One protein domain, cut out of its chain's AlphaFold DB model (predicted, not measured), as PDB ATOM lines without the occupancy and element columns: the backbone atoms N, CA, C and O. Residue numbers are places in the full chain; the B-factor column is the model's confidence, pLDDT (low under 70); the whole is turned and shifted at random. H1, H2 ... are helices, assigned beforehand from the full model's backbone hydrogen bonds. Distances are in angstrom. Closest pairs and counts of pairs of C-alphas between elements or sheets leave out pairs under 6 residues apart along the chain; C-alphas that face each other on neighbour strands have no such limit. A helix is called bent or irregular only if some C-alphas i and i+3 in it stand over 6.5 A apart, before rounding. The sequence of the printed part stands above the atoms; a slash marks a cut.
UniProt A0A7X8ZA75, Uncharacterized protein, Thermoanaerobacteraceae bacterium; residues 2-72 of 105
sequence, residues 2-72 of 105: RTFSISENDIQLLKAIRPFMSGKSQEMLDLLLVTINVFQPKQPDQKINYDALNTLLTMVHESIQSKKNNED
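This is residues 2 to 72 of the 105 residues of an uncharacterized protein of Thermoanaerobacteraceae bacterium (UniProt A0A7X8ZA75). Look for a loose zigzag of three helices set in a row: the longest, H3, on one side of H2, and H1 on the other, with the chain folding back at each turn. H2, in the middle, is shared by two helical hairpins, each splayed open away from its turn, and the far end of H3 sticks out with the tail after it, residues 64 to 72. The printed part has 71 residues with three named helices, in the order H1, H2, H3, and no named strand; its class is all helix. The whole is loose, with a radius of gyration of the C-alphas of 14.3 A, and elongated, spanning 47 by 29 by 18 A.

Begin with H3, residues 50 to 69: find C-alpha 50 at (-80.299, 80.515, 207.079), and from there the helix runs 27.9 A to C-alpha 69 at (-98.075, 59.263, 203.457). H2 is residues 23 to 39, 25.1 A from first to last C-alpha. H1 is residues 8 to 20, starting at C-alpha 8, (-70.259, 74.196, 222.368), and 20.0 A long. H1 is irregular, but only just: C-alphas 16 and 19 are 7.0 A apart.

Look first at residues 50 to 59 of H3, which touch residues 31 to 38 of H2; the closest C-alphas are those of Val 38 and Ala 52, 5.1 A apart. H2 and H3 are a hairpin and run opposite ways at a shallow tilt of 33 degrees, only just short of steep. On H2, residues 26 to 33 touch H1, and the closest C-alphas of that pair, Arg 18 and Gln 26, are 5.7 A apart. H1 and H2 are also a hairpin, running opposite ways at a shallow tilt of 14 degrees. H1 and H3 are apart. Every O i to N i+4 pair is within hydrogen-bond range in H3, against 12 of 13 in H2 and 6 of 9 in H1.

The two C-alphas farthest apart are those of Pro 44 and Asp 72, 46.8 A. Residues 64 to 72, of which 64 to 69 belong to H3, stand free; the body without them spans 37 by 29 by 16 A. The link from H1 to H2 is tight, with 2 residues, and the one from H2 to H3 is short, with 10. The printed part has no cut. In the B-factor column you will find a mean pLDDT of 77.7 over the printed part of this model, with values under 70 at residues 2 to 5, 41 to 44, 46 to 47 and 66 to 72.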
ATOM      1  N   ARG A   2     -80.405  87.273 228.714       41.28
ATOM      2  CA  ARG A   2     -79.561  86.071 228.632       41.28
ATOM      3  C   ARG A   2     -80.243  85.118 227.652       41.28
ATOM      4  O   ARG A   2     -81.168  84.412 228.029       41.28
ATOM      5  N   THR A   3     -79.874  85.211 226.379       54.47
ATOM      6  CA  THR A   3     -80.230  84.210 225.372       54.47
ATOM      7  C   THR A   3     -79.631  82.880 225.820       54.47
ATOM      8  O   THR A   3     -78.550  82.888 226.405       54.47
ATOM      9  N   PHE A   4     -80.346  81.771 225.624       57.09
ATOM     10  CA  PHE A   4     -79.901  80.416 225.965       57.09
ATOM     11  C   PHE A   4     -78.423  80.226 225.588       57.09
ATOM     12  O   PHE A   4     -78.094  80.076 224.415       57.09
ATOM     13  N   SER A   5     -77.519  80.293 226.567       62.03
ATOM     14  CA  SER A   5     -76.087  80.140 226.327       62.03
ATOM     15  C   SER A   5     -75.759  78.661 226.432       62.03
ATOM     16  O   SER A   5     -75.162  78.218 227.411       62.03
ATOM     17  N   ILE A   6     -76.241  77.891 225.461       71.12
ATOM     18  CA  ILE A   6     -75.797  76.514 225.281       71.12
ATOM     19  C   ILE A   6     -74.348  76.603 224.797       71.12
ATOM     20  O   ILE A   6     -74.061  77.227 223.772       71.12
ATOM     21  N   SER A   7     -73.429  76.060 225.588       76.56
ATOM     22  CA  SER A   7     -72.011  76.014 225.247       76.56
ATOM     23  C   SER A   7     -71.778  75.012 224.117       76.56
ATOM     24  O   SER A   7     -72.501  74.026 223.985       76.56
ATOM     25  N   GLU A   8     -70.711  75.201 223.340       79.44
ATOM     26  CA  GLU A   8     -70.259  74.196 222.368       79.44
ATOM     27  C   GLU A   8     -70.016  72.831 223.046       79.44
ATOM     28  O   GLU A   8     -70.302  71.786 222.466       79.44
ATOM     29  N   ASN A   9     -69.572  72.828 224.310       84.69
ATOM     30  CA  ASN A   9     -69.426  71.595 225.092       84.69
ATOM     31  C   ASN A   9     -70.770  70.899 225.336       84.69
ATOM     32  O   ASN A   9     -70.848  69.676 225.244       84.69
ATOM     33  N   ASP A  10     -71.833  71.657 225.604       84.56
ATOM     34  CA  ASP A  10     -73.166  71.092 225.827       84.56
ATOM     35  C   ASP A  10     -73.694  70.454 224.534       84.56
ATOM     36  O   ASP A  10     -74.251  69.358 224.554       84.56
ATOM     37  N   ILE A  11     -73.433  71.083 223.382       85.06
ATOM     38  CA  ILE A  11     -73.757  70.533 222.057       85.06
ATOM     39  C   ILE A  11     -73.003  69.222 221.804       85.06
ATOM     40  O   ILE A  11     -73.577  68.269 221.271       85.06
ATOM     41  N   GLN A  12     -71.726  69.147 222.179       86.44
ATOM     42  CA  GLN A  12     -70.935  67.925 222.031       86.44
ATOM     43  C   GLN A  12     -71.450  66.795 222.924       86.44
ATOM     44  O   GLN A  12     -71.535  65.657 222.464       86.44
ATOM     45  N   LEU A  13     -71.865  67.098 224.157       89.19
ATOM     46  CA  LEU A  13     -72.488  66.119 225.049       89.19
ATOM     47  C   LEU A  13     -73.818  65.608 224.482       89.19
ATOM     48  O   LEU A  13     -74.042  64.399 224.454       89.19
ATOM     49  N   LEU A  14     -74.661  66.497 223.948       86.31
ATOM     50  CA  LEU A  14     -75.916  66.116 223.288       86.31
ATOM     51  C   LEU A  14     -75.684  65.220 222.061       86.31
ATOM     52  O   LEU A  14     -76.420  64.261 221.835       86.31
ATOM     53  N   LYS A  15     -74.624  65.474 221.289       85.81
ATOM     54  CA  LYS A  15     -74.220  64.593 220.182       85.81
ATOM     55  C   LYS A  15     -73.674  63.252 220.678       85.81
ATOM     56  O   LYS A  15     -73.935  62.230 220.053       85.81
ATOM     57  N   ALA A  16     -72.955  63.236 221.798       90.56
ATOM     58  CA  ALA A  16     -72.377  62.022 222.371       90.56
ATOM     59  C   ALA A  16     -73.434  61.065 222.947       90.56
ATOM     60  O   ALA A  16     -73.224  59.853 222.934       90.56
ATOM     61  N   ILE A  17     -74.576  61.583 223.413       89.94
ATOM     62  CA  ILE A  17     -75.688  60.752 223.905       89.94
ATOM     63  C   ILE A  17     -76.578  60.198 222.780       89.94
ATOM     64  O   ILE A  17     -77.299  59.230 223.006       89.94
ATOM     65  N   ARG A  18     -76.499  60.754 221.561       87.50
ATOM     66  CA  ARG A  18     -77.255  60.303 220.378       87.50
ATOM     67  C   ARG A  18     -77.228  58.779 220.143       87.50
ATOM     68  O   ARG A  18     -78.308  58.217 219.997       87.50
ATOM     69  N   PRO A  19     -76.076  58.074 220.124       89.00
ATOM     70  CA  PRO A  19     -76.047  56.625 219.880       89.00
ATOM     71  C   PRO A  19     -76.748  55.784 220.957       89.00
ATOM     72  O   PRO A  19     -77.041  54.617 220.714       89.00
ATOM     73  N   PHE A  20     -77.034  56.356 222.129       89.38
ATOM     74  CA  PHE A  20     -77.738  55.677 223.220       89.38
ATOM     75  C   PHE A  20     -79.259  55.900 223.182       89.38
ATOM     76  O   PHE A  20     -79.984  55.364 224.016       89.38
ATOM     77  N   MET A  21     -79.750  56.695 222.230       86.50
ATOM     78  CA  MET A  21     -81.160  57.045 222.079       86.50
ATOM     79  C   MET A  21     -81.875  56.159 221.053       86.50
ATOM     80  O   MET A  21     -81.262  55.663 220.109       86.50
ATOM     81  N   SER A  22     -83.194  55.992 221.204       88.00
ATOM     82  CA  SER A  22     -84.039  55.335 220.197       88.00
ATOM     83  C   SER A  22     -84.134  56.184 218.923       88.00
ATOM     84  O   SER A  22     -83.966  57.404 218.996       88.00
ATOM     85  N   GLY A  23     -84.440  55.576 217.770       85.19
ATOM     86  CA  GLY A  23     -84.480  56.272 216.470       85.19
ATOM     87  C   GLY A  23     -85.291  57.574 216.493       85.19
ATOM     88  O   GLY A  23     -84.774  58.630 216.144       85.19
ATOM     89  N   LYS A  24     -86.503  57.540 217.064       83.69
ATOM     90  CA  LYS A  24     -87.362  58.727 217.229       83.69
ATOM     91  C   LYS A  24     -86.724  59.821 218.095       83.69
ATOM     92  O   LYS A  24     -86.838  61.005 217.797       83.69
ATOM     93  N   SER A  25     -86.054  59.448 219.185       82.88
ATOM     94  CA  SER A  25     -85.354  60.423 220.036       82.88
ATOM     95  C   SER A  25     -84.075  60.970 219.400       82.88
ATOM     96  O   SER A  25     -83.725  62.118 219.663       82.88
ATOM     97  N   GLN A  26     -83.413  60.208 218.523       88.25
ATOM     98  CA  GLN A  26     -82.299  60.720 217.721       88.25
ATOM     99  C   GLN A  26     -82.776  61.783 216.725       88.25
ATOM    100  O   GLN A  26     -82.153  62.835 216.629       88.25
ATOM    101  N   GLU A  27     -83.907  61.555 216.054       85.50
ATOM    102  CA  GLU A  27     -84.533  62.546 215.164       85.50
ATOM    103  C   GLU A  27     -84.935  63.822 215.920       85.50
ATOM    104  O   GLU A  27     -84.684  64.935 215.459       85.50
ATOM    105  N   MET A  28     -85.504  63.683 217.122       84.75
ATOM    106  CA  MET A  28     -85.837  64.831 217.975       84.75
ATOM    107  C   MET A  28     -84.596  65.602 218.440       84.75
ATOM    108  O   MET A  28     -84.622  66.835 218.477       84.75
ATOM    109  N   LEU A  29     -83.507  64.905 218.779       88.19
ATOM    110  CA  LEU A  29     -82.225  65.538 219.089       88.19
ATOM    111  C   LEU A  29     -81.669  66.297 217.886       88.19
ATOM    112  O   LEU A  29     -81.199  67.421 218.048       88.19
ATOM    113  N   ASP A  30     -81.730  65.710 216.693       86.56
ATOM    114  CA  ASP A  30     -81.265  66.361 215.470       86.56
ATOM    115  C   ASP A  30     -82.085  67.632 215.184       86.56
ATOM    116  O   ASP A  30     -81.507  68.692 214.928       86.56
ATOM    117  N   LEU A  31     -83.412  67.584 215.347       86.31
ATOM    118  CA  LEU A  31     -84.285  68.754 215.221       86.31
ATOM    119  C   LEU A  31     -83.926  69.857 216.232       86.31
ATOM    120  O   LEU A  31     -83.839  71.039 215.874       86.31
ATOM    121  N   LEU A  32     -83.683  69.484 217.491       85.75
ATOM    122  CA  LEU A  32     -83.263  70.408 218.544       85.75
ATOM    123  C   LEU A  32     -81.909  71.051 218.213       85.75
ATOM    124  O   LEU A  32     -81.765  72.269 218.306       85.75
ATOM    125  N   LEU A  33     -80.927  70.253 217.788       86.31
ATOM    126  CA  LEU A  33     -79.593  70.726 217.422       86.31
ATOM    127  C   LEU A  33     -79.637  71.686 216.235       86.31
ATOM    128  O   LEU A  33     -78.958  72.714 216.250       86.31
ATOM    129  N   VAL A  34     -80.438  71.391 215.210       85.81
ATOM    130  CA  VAL A  34     -80.624  72.309 214.082       85.81
ATOM    131  C   VAL A  34     -81.294  73.599 214.542       85.81
ATOM    132  O   VAL A  34     -80.804  74.673 214.205       85.81
ATOM    133  N   THR A  35     -82.322  73.522 215.390       84.75
ATOM    134  CA  THR A  35     -82.981  74.709 215.962       84.75
ATOM    135  C   THR A  35     -81.999  75.592 216.737       84.75
ATOM    136  O   THR A  35     -81.986  76.805 216.552       84.75
ATOM    137  N   ILE A  36     -81.129  75.003 217.563       83.19
ATOM    138  CA  ILE A  36     -80.085  75.749 218.283       83.19
ATOM    139  C   ILE A  36     -79.151  76.449 217.288       83.19
ATOM    140  O   ILE A  36     -78.891  77.641 217.427       83.19
ATOM    141  N   ASN A  37     -78.718  75.749 216.235       82.31
ATOM    142  CA  ASN A  37     -77.845  76.316 215.205       82.31
ATOM    143  C   ASN A  37     -78.495  77.455 214.399       82.31
ATOM    144  O   ASN A  37     -77.774  78.339 213.940       82.31
ATOM    145  N   VAL A  38     -79.827  77.481 214.245       83.38
ATOM    146  CA  VAL A  38     -80.560  78.605 213.621       83.38
ATOM    147  C   VAL A  38     -80.340  79.898 214.402       83.38
ATOM    148  O   VAL A  38     -80.103  80.945 213.801       83.38
ATOM    149  N   PHE A  39     -80.388  79.819 215.732       79.38
ATOM    150  CA  PHE A  39     -80.281  80.969 216.633       79.38
ATOM    151  C   PHE A  39     -78.873  81.177 217.212       79.38
ATOM    152  O   PHE A  39     -78.659  82.147 217.939       79.38
ATOM    153  N   GLN A  40     -77.914  80.306 216.879       72.88
ATOM    154  CA  GLN A  40     -76.501  80.412 217.253       72.88
ATOM    155  C   GLN A  40     -75.635  80.722 216.018       72.88
ATOM    156  O   GLN A  40     -74.999  79.840 215.435       72.88
ATOM    157  N   PRO A  41     -75.621  81.986 215.574       65.19
ATOM    158  CA  PRO A  41     -74.860  82.402 214.408       65.19
ATOM    159  C   PRO A  41     -73.347  82.320 214.665       65.19
ATOM    160  O   PRO A  41     -72.846  82.744 215.704       65.19
ATOM    161  N   LYS A  42     -72.596  81.802 213.684       66.88
ATOM    162  CA  LYS A  42     -71.120  81.732 213.727       66.88
ATOM    163  C   LYS A  42     -70.450  83.093 213.534       66.88
ATOM    164  O   LYS A  42     -69.268  83.242 213.834       66.88
ATOM    165  N   GLN A  43     -71.189  84.064 213.001       67.75
ATOM    166  CA  GLN A  43     -70.727  85.427 212.768       67.75
ATOM    167  C   GLN A  43     -71.509  86.397 213.660       67.75
ATOM    168  O   GLN A  43     -72.733  86.292 213.721       67.75
ATOM    169  N   PRO A  44     -70.837  87.356 214.315       62.31
ATOM    170  CA  PRO A  44     -71.481  88.284 215.249       62.31
ATOM    171  C   PRO A  44     -72.545  89.185 214.599       62.31
ATOM    172  O   PRO A  44     -73.472  89.609 215.285       62.31
ATOM    173  N   ASP A  45     -72.456  89.433 213.288       70.44
ATOM    174  CA  ASP A  45     -73.416  90.265 212.541       70.44
ATOM    175  C   ASP A  45     -74.600  89.478 211.967       70.44
ATOM    176  O   ASP A  45     -75.599  90.048 211.518       70.44
ATOM    177  N   GLN A  46     -74.516  88.150 211.978       65.56
ATOM    178  CA  GLN A  46     -75.577  87.295 211.486       65.56
ATOM    179  C   GLN A  46     -76.538  87.035 212.644       65.56
ATOM    180  O   GLN A  46     -76.129  86.535 213.674       65.56
ATOM    181  N   LYS A  47     -77.821  87.384 212.517       69.12
ATOM    182  CA  LYS A  47     -78.808  87.110 213.585       69.12
ATOM    183  C   LYS A  47     -79.351  85.684 213.536       69.12
ATOM    184  O   LYS A  47     -79.787  85.166 214.558       69.12
ATOM    185  N   ILE A  48     -79.374  85.093 212.340       78.31
ATOM    186  CA  ILE A  48     -79.983  83.793 212.055       78.31
ATOM    187  C   ILE A  48     -79.118  83.040 211.044       78.31
ATOM    188  O   ILE A  48     -78.700  83.604 210.028       78.31
ATOM    189  N   ASN A  49     -78.881  81.757 211.298       80.44
ATOM    190  CA  ASN A  49     -78.274  80.855 210.331       80.44
ATOM    191  C   ASN A  49     -79.334  80.335 209.344       80.44
ATOM    192  O   ASN A  49     -80.137  79.464 209.682       80.44
ATOM    193  N   TYR A  50     -79.338  80.880 208.124       81.62
ATOM    194  CA  TYR A  50     -80.299  80.515 207.079       81.62
ATOM    195  C   TYR A  50     -80.129  79.079 206.574       81.62
ATOM    196  O   TYR A  50     -81.129  78.450 206.235       81.62
ATOM    197  N   ASP A  51     -78.910  78.533 206.583       82.62
ATOM    198  CA  ASP A  51     -78.671  77.143 206.184       82.62
ATOM    199  C   ASP A  51     -79.330  76.187 207.181       82.62
ATOM    200  O   ASP A  51     -80.090  75.302 206.794       82.62
ATOM    201  N   ALA A  52     -79.122  76.431 208.479       83.00
ATOM    202  CA  ALA A  52     -79.782  75.669 209.536       83.00
ATOM    203  C   ALA A  52     -81.311  75.844 209.494       83.00
ATOM    204  O   ALA A  52     -82.047  74.896 209.755       83.00
ATOM    205  N   LEU A  53     -81.803  77.035 209.131       84.12
ATOM    206  CA  LEU A  53     -83.240  77.293 209.022       84.12
ATOM    207  C   LEU A  53     -83.848  76.492 207.873       84.12
ATOM    208  O   LEU A  53     -84.918  75.911 208.029       84.12
ATOM    209  N   ASN A  54     -83.156  76.432 206.737       86.75
ATOM    210  CA  ASN A  54     -83.586  75.626 205.608       86.75
ATOM    211  C   ASN A  54     -83.627  74.139 205.987       86.75
ATOM    212  O   ASN A  54     -84.630  73.478 205.751       86.75
ATOM    213  N   THR A  55     -82.597  73.638 206.675       85.06
ATOM    214  CA  THR A  55     -82.577  72.259 207.187       85.06
ATOM    215  C   THR A  55     -83.730  71.979 208.156       85.06
ATOM    216  O   THR A  55     -84.350  70.920 208.075       85.06
ATOM    217  N   LEU A  56     -84.057  72.922 209.047       84.62
ATOM    218  CA  LEU A  56     -85.206  72.803 209.947       84.62
ATOM    219  C   LEU A  56     -86.510  72.679 209.153       84.62
ATOM    220  O   LEU A  56     -87.308  71.782 209.410       84.62
ATOM    221  N   LEU A  57     -86.716  73.571 208.181       85.69
ATOM    222  CA  LEU A  57     -87.909  73.576 207.339       85.69
ATOM    223  C   LEU A  57     -88.037  72.280 206.538       85.69
ATOM    224  O   LEU A  57     -89.134  71.734 206.467       85.69
ATOM    225  N   THR A  58     -86.935  71.754 205.998       87.12
ATOM    226  CA  THR A  58     -86.913  70.462 205.302       87.12
ATOM    227  C   THR A  58     -87.303  69.318 206.234       87.12
ATOM    228  O   THR A  58     -88.230  68.585 205.911       87.12
ATOM    229  N   MET A  59     -86.693  69.206 207.420       83.50
ATOM    230  CA  MET A  59     -87.039  68.149 208.382       83.50
ATOM    231  C   MET A  59     -88.499  68.224 208.844       83.50
ATOM    232  O   MET A  59     -89.183  67.207 208.938       83.50
ATOM    233  N   VAL A  60     -89.009  69.427 209.119       84.12
ATOM    234  CA  VAL A  60     -90.418  69.620 209.495       84.12
ATOM    235  C   VAL A  60     -91.339  69.237 208.338       84.12
ATOM    236  O   VAL A  60     -92.354  68.574 208.547       84.12
ATOM    237  N   HIS A  61     -90.982  69.619 207.114       83.38
ATOM    238  CA  HIS A  61     -91.745  69.277 205.923       83.38
ATOM    239  C   HIS A  61     -91.793  67.763 205.688       83.38
ATOM    240  O   HIS A  61     -92.872  67.217 205.463       83.38
ATOM    241  N   GLU A  62     -90.658  67.074 205.815       82.88
ATOM    242  CA  GLU A  62     -90.562  65.614 205.731       82.88
ATOM    243  C   GLU A  62     -91.347  64.922 206.853       82.88
ATOM    244  O   GLU A  62     -92.026  63.928 206.605       82.88
ATOM    245  N   SER A  63     -91.352  65.469 208.073       77.25
ATOM    246  CA  SER A  63     -92.167  64.955 209.184       77.25
ATOM    247  C   SER A  63     -93.674  65.065 208.910       77.25
ATOM    248  O   SER A  63     -94.444  64.159 209.226       77.25
ATOM    249  N   ILE A  64     -94.117  66.161 208.288       78.25
ATOM    250  CA  ILE A  64     -95.527  66.355 207.925       78.25
ATOM    251  C   ILE A  64     -95.909  65.453 206.746       78.25
ATOM    252  O   ILE A  64     -96.970  64.832 206.766       78.25
ATOM    253  N   GLN A  65     -95.048  65.345 205.729       72.69
ATOM    254  CA  GLN A  65     -95.297  64.469 204.584       72.69
ATOM    255  C   GLN A  65     -95.269  62.986 204.958       72.69
ATOM    256  O   GLN A  65     -96.122  62.240 204.498       72.69
ATOM    257  N   SER A  66     -94.338  62.545 205.806       68.94
ATOM    258  CA  SER A  66     -94.285  61.153 206.278       68.94
ATOM    259  C   SER A  66     -95.524  60.774 207.086       68.94
ATOM    260  O   SER A  66     -96.014  59.660 206.940       68.94
ATOM    261  N   LYS A  67     -96.094  61.697 207.873       60.66
ATOM    262  CA  LYS A  67     -97.403  61.482 208.509       60.66
ATOM    263  C   LYS A  67     -98.532  61.372 207.488       60.66
ATOM    264  O   LYS A  67     -99.332  60.456 207.589       60.66
ATOM    265  N   LYS A  68     -98.552  62.246 206.481       62.44
ATOM    266  CA  LYS A  68     -99.565  62.230 205.414       62.44
ATOM    267  C   LYS A  68     -99.484  60.979 204.527       62.44
ATOM    268  O   LYS A  68    -100.506  60.460 204.109       62.44
ATOM    269  N   ASN A  69     -98.283  60.470 204.260       53.56
ATOM    270  CA  ASN A  69     -98.075  59.263 203.457       53.56
ATOM    271  C   ASN A  69     -98.328  57.967 204.249       53.56
ATOM    272  O   ASN A  69     -98.554  56.927 203.640       53.56
ATOM    273  N   ASN A  70     -98.306  58.019 205.585       51.06
ATOM    274  CA  ASN A  70     -98.747  56.911 206.441       51.06
ATOM    275  C   ASN A  70    -100.279  56.843 206.591       51.06
ATOM    276  O   ASN A  70    -100.771  55.866 207.137       51.06
ATOM    277  N   GLU A  71    -101.044  57.826 206.098       49.41
ATOM    278  CA  GLU A  71    -102.517  57.752 206.077       49.41
ATOM    279  C   GLU A  71    -103.057  56.882 204.920       49.41
ATOM    280  O   GLU A  71    -104.203  56.444 204.982       49.41
ATOM    281  N   ASP A  72    -102.245  56.576 203.897       45.06
ATOM    282  CA  ASP A  72    -102.619  55.688 202.774       45.06
ATOM    283  C   ASP A  72    -102.254  54.209 203.009       45.06
ATOM    284  O   ASP A  72    -102.553  53.343 202.183       45.06
TER     285      ASP A  72